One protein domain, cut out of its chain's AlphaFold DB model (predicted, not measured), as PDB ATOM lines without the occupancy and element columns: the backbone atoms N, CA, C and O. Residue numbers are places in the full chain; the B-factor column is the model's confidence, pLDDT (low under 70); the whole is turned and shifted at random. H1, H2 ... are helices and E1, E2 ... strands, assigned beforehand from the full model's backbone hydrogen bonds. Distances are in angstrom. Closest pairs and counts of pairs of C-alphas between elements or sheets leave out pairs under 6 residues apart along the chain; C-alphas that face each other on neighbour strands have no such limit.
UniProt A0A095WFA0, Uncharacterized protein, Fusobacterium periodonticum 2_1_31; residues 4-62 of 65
ATOM      1  N   LEU A   4       5.837 -29.695  55.758       97.62
ATOM      2  CA  LEU A   4       6.964 -30.084  54.915       97.62
ATOM      3  C   LEU A   4       6.653 -29.825  53.444       97.62
ATOM      4  O   LEU A   4       5.502 -29.929  53.015       97.62
ATOM      5  N   TRP A   5       7.687 -29.553  52.652       97.88
ATOM      6  CA  TRP A   5       7.550 -29.294  51.221       97.88
ATOM      7  C   TRP A   5       6.785 -30.401  50.489       97.88
ATOM      8  O   TRP A   5       5.834 -30.118  49.760       97.88
ATOM      9  N   LYS A   6       7.108 -31.674  50.747       97.94
ATOM     10  CA  LYS A   6       6.432 -32.824  50.120       97.94
ATOM     11  C   LYS A   6       4.923 -32.870  50.350       97.94
ATOM     12  O   LYS A   6       4.207 -33.436  49.531       97.94
ATOM     13  N   GLU A   7       4.448 -32.302  51.456       96.81
ATOM     14  CA  GLU A   7       3.030 -32.293  51.824       96.81
ATOM     15  C   GLU A   7       2.260 -31.197  51.084       96.81
ATOM     16  O   GLU A   7       1.047 -31.306  50.925       96.81
ATOM     17  N   VAL A   8       2.954 -30.143  50.636       95.31
ATOM     18  CA  VAL A   8       2.317 -28.932  50.101       95.31
ATOM     19  C   VAL A   8       2.668 -28.637  48.648       95.31
ATOM     20  O   VAL A   8       1.937 -27.888  48.009       95.31
ATOM     21  N   LYS A   9       3.732 -29.225  48.084       95.25
ATOM     22  CA  LYS A   9       4.216 -28.904  46.728       95.25
ATOM     23  C   LYS A   9       3.166 -29.070  45.627       95.25
ATOM     24  O   LYS A   9       3.185 -28.333  44.653       95.25
ATOM     25  N   GLY A  10       2.214 -29.991  45.804       96.25
ATOM     26  CA  GLY A  10       1.081 -30.178  44.885       96.25
ATOM     27  C   GLY A  10      -0.057 -29.155  45.033       96.25
ATOM     28  O   GLY A  10      -0.965 -29.138  44.209       96.25
ATOM     29  N   LEU A  11      -0.031 -28.324  46.078       96.06
ATOM     30  CA  LEU A  11      -1.028 -27.292  46.395       96.06
ATOM     31  C   LEU A  11      -0.548 -25.876  46.021       96.06
ATOM     32  O   LEU A  11      -1.326 -24.920  46.067       96.06
ATOM     33  N   VAL A  12       0.730 -25.743  45.653       95.88
ATOM     34  CA  VAL A  12       1.376 -24.500  45.218       95.88
ATOM     35  C   VAL A  12       1.218 -24.340  43.707       95.88
ATOM     36  O   VAL A  12       1.373 -25.300  42.955       95.88
ATOM     37  N   LYS A  13       0.898 -23.125  43.244       96.69
ATOM     38  CA  LYS A  13       0.708 -22.850  41.804       96.69
ATOM     39  C   LYS A  13       1.990 -22.434  41.089       96.69
ATOM     40  O   LYS A  13       2.088 -22.610  39.878       96.69
ATOM     41  N   GLY A  14       2.946 -21.877  41.817       96.19
ATOM     42  CA  GLY A  14       4.239 -21.472  41.295       96.19
ATOM     43  C   GLY A  14       5.220 -21.152  42.412       96.19
ATOM     44  O   GLY A  14       4.841 -20.977  43.568       96.19
ATOM     45  N   THR A  15       6.490 -21.070  42.046       96.94
ATOM     46  CA  THR A  15       7.590 -20.750  42.953       96.94
ATOM     47  C   THR A  15       8.440 -19.642  42.351       96.94
ATOM     48  O   THR A  15       8.636 -19.617  41.134       96.94
ATOM     49  N   ASN A  16       8.975 -18.755  43.184       96.88
ATOM     50  CA  ASN A  16       9.972 -17.768  42.782       96.88
ATOM     51  C   ASN A  16      11.175 -17.843  43.715       96.88
ATOM     52  O   ASN A  16      11.010 -17.917  44.924       96.88
ATOM     53  N   VAL A  17      12.381 -17.827  43.157       96.81
ATOM     54  CA  VAL A  17      13.602 -17.761  43.964       96.81
ATOM     55  C   VAL A  17      13.830 -16.312  44.362       96.81
ATOM     56  O   VAL A  17      13.942 -15.445  43.488       96.81
ATOM     57  N   ASP A  18      13.938 -16.058  45.661       94.00
ATOM     58  CA  ASP A  18      14.368 -14.767  46.171       94.00
ATOM     59  C   ASP A  18      15.873 -14.603  45.919       94.00
ATOM     60  O   ASP A  18      16.728 -15.164  46.611       94.00
ATOM     61  N   LYS A  19      16.199 -13.838  44.876       90.62
ATOM     62  CA  LYS A  19      17.583 -13.594  44.456       90.62
ATOM     63  C   LYS A  19      18.334 -12.668  45.408       90.62
ATOM     64  O   LYS A  19      19.565 -12.688  45.385       90.62
ATOM     65  N   ASP A  20      17.632 -11.898  46.237       92.62
ATOM     66  CA  ASP A  20      18.257 -11.048  47.253       92.62
ATOM     67  C   ASP A  20      18.742 -11.888  48.449       92.62
ATOM     68  O   ASP A  20      19.622 -11.468  49.205       92.62
ATOM     69  N   ASN A  21      18.226 -13.113  48.594       88.88
ATOM     70  CA  ASN A  21      18.629 -14.092  49.605       88.88
ATOM     71  C   ASN A  21      19.319 -15.342  49.025       88.88
ATOM     72  O   ASN A  21      19.369 -16.377  49.688       88.88
ATOM     73  N   LEU A  22      19.876 -15.255  47.814       95.69
ATOM     74  CA  LEU A  22      20.674 -16.326  47.215       95.69
ATOM     75  C   LEU A  22      22.146 -16.231  47.650       95.69
ATOM     76  O   LEU A  22      22.855 -15.283  47.299       95.69
ATOM     77  N   ASP A  23      22.625 -17.256  48.347       96.69
ATOM     78  CA  ASP A  23      24.048 -17.489  48.573       96.69
ATOM     79  C   ASP A  23      24.703 -17.964  47.266       96.69
ATOM     80  O   ASP A  23      24.342 -18.993  46.699       96.69
ATOM     81  N   LYS A  24      25.685 -17.201  46.777       94.19
ATOM     82  CA  LYS A  24      26.368 -17.459  45.500       94.19
ATOM     83  C   LYS A  24      27.433 -18.552  45.575       94.19
ATOM     84  O   LYS A  24      27.849 -19.036  44.529       94.19
ATOM     85  N   GLU A  25      27.905 -18.896  46.769       96.06
ATOM     86  CA  GLU A  25      28.899 -19.956  46.961       96.06
ATOM     87  C   GLU A  25      28.219 -21.313  47.109       96.06
ATOM     88  O   GLU A  25      28.650 -22.295  46.508       96.06
ATOM     89  N   THR A  26      27.145 -21.369  47.901       96.88
ATOM     90  CA  THR A  26      26.454 -22.628  48.217       96.88
ATOM     91  C   THR A  26      25.210 -22.877  47.367       96.88
ATOM     92  O   THR A  26      24.732 -24.010  47.309       96.88
ATOM     93  N   GLY A  27      24.659 -21.842  46.731       97.06
ATOM     94  CA  GLY A  27      23.385 -21.899  46.016       97.06
ATOM     95  C   GLY A  27      22.158 -21.891  46.931       97.06
ATOM     96  O   GLY A  27      21.038 -21.967  46.426       97.06
ATOM     97  N   LEU A  28      22.326 -21.824  48.259       97.81
ATOM     98  CA  LEU A  28      21.209 -21.785  49.205       97.81
ATOM     99  C   LEU A  28      20.361 -20.534  48.980       97.81
ATOM    100  O   LEU A  28      20.887 -19.432  48.846       97.81
ATOM    101  N   CYS A  29      19.043 -20.701  48.947       97.25
ATOM    102  CA  CYS A  29      18.113 -19.604  48.708       97.25
ATOM    103  C   CYS A  29      16.786 -19.790  49.439       97.25
ATOM    104  O   CYS A  29      16.411 -20.891  49.852       97.25
ATOM    105  N   THR A  30      16.054 -18.686  49.552       97.38
ATOM    106  CA  THR A  30      14.637 -18.693  49.913       97.38
ATOM    107  C   THR A  30      13.803 -18.800  48.642       97.38
ATOM    108  O   THR A  30      14.084 -18.141  47.640       97.38
ATOM    109  N   VAL A  31      12.770 -19.635  48.676       97.81
ATOM    110  CA  VAL A  31      11.813 -19.802  47.585       97.81
ATOM    111  C   VAL A  31      10.438 -19.356  48.060       97.81
ATOM    112  O   VAL A  31       9.859 -19.970  48.958       97.81
ATOM    113  N   ASP A  32       9.902 -18.325  47.418       97.19
ATOM    114  CA  ASP A  32       8.549 -17.831  47.634       97.19
ATOM    115  C   ASP A  32       7.527 -18.753  46.976       97.19
ATOM    116  O   ASP A  32       7.662 -19.146  45.810       97.19
ATOM    117  N   LEU A  33       6.458 -19.052  47.706       96.88
ATOM    118  CA  LEU A  33       5.318 -19.812  47.217       96.88
ATOM    119  C   LEU A  33       4.259 -18.851  46.668       96.88
ATOM    120  O   LEU A  33       3.690 -18.027  47.390       96.88
ATOM    121  N   ILE A  34       3.976 -18.970  45.371       96.38
ATOM    122  CA  ILE A  34       3.091 -18.070  44.628       96.38
ATOM    123  C   ILE A  34       1.805 -18.802  44.247       96.38
ATOM    124  O   ILE A  34       1.801 -19.789  43.510       96.38
ATOM    125  N   GLY A  35       0.681 -18.254  44.698       91.44
ATOM    126  CA  GLY A  35      -0.660 -18.755  44.433       91.44
ATOM    127  C   GLY A  35      -0.984 -20.087  45.120       91.44
ATOM    128  O   GLY A  35      -0.118 -20.839  45.555       91.44
ATOM    129  N   GLY A  36      -2.281 -20.401  45.185       92.31
ATOM    130  CA  GLY A  36      -2.770 -21.586  45.899       92.31
ATOM    131  C   GLY A  36      -2.979 -21.315  47.389       92.31
ATOM    132  O   GLY A  36      -3.141 -20.165  47.791       92.31
ATOM    133  N   GLU A  37      -3.018 -22.380  48.191       94.19
ATOM    134  CA  GLU A  37      -3.309 -22.314  49.634       94.19
ATOM    135  C   GLU A  37      -2.167 -21.680  50.445       94.19
ATOM    136  O   GLU A  37      -2.413 -21.005  51.438       94.19
ATOM    137  N   PHE A  38      -0.926 -21.834  49.975       95.00
ATOM    138  CA  PHE A  38       0.291 -21.359  50.646       95.00
ATOM    139  C   PHE A  38       0.854 -20.080  50.011       95.00
ATOM    140  O   PHE A  38       2.051 -19.822  50.075       95.00
ATOM    141  N   ASN A  39       0.011 -19.279  49.355       95.75
ATOM    142  CA  ASN A  39       0.452 -18.032  48.735       95.75
ATOM    143  C   ASN A  39       1.066 -17.074  49.773       95.75
ATOM    144  O   ASN A  39       0.411 -16.740  50.760       95.75
ATOM    145  N   GLY A  40       2.283 -16.595  49.509       94.94
ATOM    146  CA  GLY A  40       3.029 -15.701  50.404       94.94
ATOM    147  C   GLY A  40       3.831 -16.418  51.493       94.94
ATOM    148  O   GLY A  40       4.438 -15.755  52.326       94.94
ATOM    149  N   TRP A  41       3.834 -17.752  51.502       96.56
ATOM    150  CA  TRP A  41       4.720 -18.554  52.346       96.56
ATOM    151  C   TRP A  41       6.057 -18.782  51.637       96.56
ATOM    152  O   TRP A  41       6.187 -18.502  50.446       96.56
ATOM    153  N   ALA A  42       7.036 -19.326  52.353       96.88
ATOM    154  CA  ALA A  42       8.369 -19.586  51.831       96.88
ATOM    155  C   ALA A  42       8.910 -20.962  52.250       96.88
ATOM    156  O   ALA A  42       8.446 -21.581  53.215       96.88
ATOM    157  N   VAL A  43       9.907 -21.445  51.509       97.62
ATOM    158  CA  VAL A  43      10.646 -22.683  51.781       97.62
ATOM    159  C   VAL A  43      12.117 -22.511  51.405       97.62
ATOM    160  O   VAL A  43      12.443 -21.784  50.472       97.62
ATOM    161  N   ALA A  44      13.019 -23.172  52.129       97.44
ATOM    162  CA  ALA A  44      14.433 -23.195  51.764       97.44
ATOM    163  C   ALA A  44      14.660 -24.073  50.524       97.44
ATOM    164  O   ALA A  44      14.156 -25.197  50.460       97.44
ATOM    165  N   GLY A  45      15.444 -23.575  49.574       97.62
ATOM    166  CA  GLY A  45      15.877 -24.295  48.382       97.62
ATOM    167  C   GLY A  45      17.376 -24.151  48.142       97.62
ATOM    168  O   GLY A  45      18.088 -23.468  48.882       97.62
ATOM    169  N   GLN A  46      17.855 -24.804  47.091       97.88
ATOM    170  CA  GLN A  46      19.234 -24.715  46.638       97.88
ATOM    171  C   GLN A  46      19.287 -24.721  45.111       97.88
ATOM    172  O   GLN A  46      18.617 -25.532  44.474       97.88
ATOM    173  N   ILE A  47      20.087 -23.830  44.530       97.50
ATOM    174  CA  ILE A  47      20.417 -23.841  43.106       97.50
ATOM    175  C   ILE A  47      21.661 -24.706  42.892       97.50
ATOM    176  O   ILE A  47      22.711 -24.426  43.469       97.50
ATOM    177  N   ILE A  48      21.540 -25.741  42.064       96.25
ATOM    178  CA  ILE A  48      22.640 -26.622  41.650       96.25
ATOM    179  C   ILE A  48      22.595 -26.696  40.126       96.25
ATOM    180  O   ILE A  48      21.561 -27.055  39.576       96.25
ATOM    181  N   ASP A  49      23.686 -26.327  39.451       94.50
ATOM    182  CA  ASP A  49      23.782 -26.339  37.981       94.50
ATOM    183  C   ASP A  49      22.603 -25.629  37.274       94.50
ATOM    184  O   ASP A  49      22.021 -26.146  36.326       94.50
ATOM    185  N   ASP A  50      22.237 -24.433  37.758       91.69
ATOM    186  CA  ASP A  50      21.093 -23.618  37.298       91.69
ATOM    187  C   ASP A  50      19.691 -24.234  37.529       91.69
ATOM    188  O   ASP A  50      18.682 -23.658  37.109       91.69
ATOM    189  N   GLU A  51      19.590 -25.344  38.264       96.00
ATOM    190  CA  GLU A  51      18.322 -25.979  38.639       96.00
ATOM    191  C   GLU A  51      17.954 -25.721  40.105       96.00
ATOM    192  O   GLU A  51      18.789 -25.803  41.005       96.00
ATOM    193  N   LEU A  52      16.672 -25.439  40.365       96.88
ATOM    194  CA  LEU A  52      16.142 -25.302  41.722       96.88
ATOM    195  C   LEU A  52      15.786 -26.665  42.313       96.88
ATOM    196  O   LEU A  52      14.864 -27.335  41.847       96.88
ATOM    197  N   ILE A  53      16.443 -27.007  43.417       97.69
ATOM    198  CA  ILE A  53      16.173 -28.192  44.222       97.69
ATOM    199  C   ILE A  53      15.582 -27.766  45.569       97.69
ATOM    200  O   ILE A  53      16.104 -26.883  46.247       97.69
ATOM    201  N   ILE A  54      14.489 -28.409  45.976       98.06
ATOM    202  CA  ILE A  54      13.865 -28.220  47.291       98.06
ATOM    203  C   ILE A  54      13.732 -29.597  47.938       98.06
ATOM    204  O   ILE A  54      13.085 -30.483  47.375       98.06
ATOM    205  N   ASP A  55      14.342 -29.782  49.112       97.94
ATOM    206  CA  ASP A  55      14.242 -31.037  49.865       97.94
ATOM    207  C   ASP A  55      12.782 -31.293  50.262       97.94
ATOM    208  O   ASP A  55      12.085 -30.416  50.769       97.94
ATOM    209  N   ASP A  56      12.309 -32.519  50.072       98.12
ATOM    210  CA  ASP A  56      10.947 -32.925  50.420       98.12
ATOM    211  C   ASP A  56      10.617 -32.746  51.917       98.12
ATOM    212  O   ASP A  56       9.451 -32.584  52.291       98.12
ATOM    213  N   ASN A  57      11.630 -32.750  52.780       97.88
ATOM    214  CA  ASN A  57      11.542 -32.495  54.214       97.88
ATOM    215  C   ASN A  57      11.920 -31.052  54.593       97.88
ATOM    216  O   ASN A  57      12.011 -30.748  55.788       97.88
ATOM    217  N   ALA A  58      12.117 -30.154  53.624       97.88
ATOM    218  CA  ALA A  58      12.266 -28.731  53.899       97.88
ATOM    219  C   ALA A  58      11.001 -28.202  54.584       97.88
ATOM    220  O   ALA A  58       9.873 -28.553  54.222       97.88
ATOM    221  N   LYS A  59      11.193 -27.364  55.604       97.50
ATOM    222  CA  LYS A  59      10.089 -26.754  56.344       97.50
ATOM    223  C   LYS A  59       9.568 -25.556  55.570       97.50
ATOM    224  O   LYS A  59      10.333 -24.657  55.233       97.50
ATOM    225  N   VAL A  60       8.264 -25.544  55.352       97.00
ATOM    226  CA  VAL A  60       7.550 -24.399  54.801       97.00
ATOM    227  C   VAL A  60       7.111 -23.512  55.958       97.00
ATOM    228  O   VAL A  60       6.642 -24.017  56.985       97.00
ATOM    229  N   TYR A  61       7.285 -22.205  55.812       95.75
ATOM    230  CA  TYR A  61       6.991 -21.224  56.851       95.75
ATOM    231  C   TYR A  61       6.269 -20.005  56.279       95.75
ATOM    232  O   TYR A  61       6.433 -19.659  55.113       95.75
ATOM    233  N   ASN A  62       5.450 -19.367  57.113       94.19
ATOM    234  CA  ASN A  62       4.827 -18.090  56.802       94.19
ATOM    235  C   ASN A  62       5.749 -16.972  57.319       94.19
ATOM    236  O   ASN A  62       5.901 -16.866  58.531       94.19
TER     237      ASN A  62
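This is residues 4 to 62 of the 65 residues of an uncharacterized protein of Fusobacterium periodonticum 2_1_31 (UniProt A0A095WFA0). A strongly twisted antiparallel sheet, in which E1 to E4 form a meander, each strand the antiparallel neighbour of the one before, has E5 beside E3 and short helix H1 over one face. The printed part has 59 residues with one named helix and five named strands, in the order H1, E1, E2, E3, E4, E5 along the chain, and its class is mostly strand, with strands holding 29 of the 33 residues in named elements. It is compact, radius of gyration of the C-alphas 10.8 A, and spans 32 by 21 by 17 A.

H1 is residues 5 to 8, from C-alpha 5 at (7.550, -29.294, 51.221). E1 is 12 to 18, 16.3 A; E2 28 to 36, 24.2 A; E3 42 to 48, 18.9 A; E4 51 to 53; E5 59 to 61, ending at (6.991, -21.224, 56.851).

Within hydrogen-bond range are N 14 and O 34 in hairpin E1 and E2 (2.9 A, directions at 148 degrees), N 31 and O 43 in hairpin E2 and E3 (2.8 A), N 46 and O 53 in hairpin E3 and E4 (2.8 A), and N 42 and O 61 between E3 and E5 (2.8 A). H1, too short for an O i to N i+4 pair, is on the sheet at a height of 8.0 A; its closest C-alpha to E5 is Trp 5, 6.1 A from that of Val 60.

The farthest C-alphas, of Glu 25 and Glu 37, are 32.4 A apart. The printed part has no cut or long link, and no printed residue is under 70 in pLDDT.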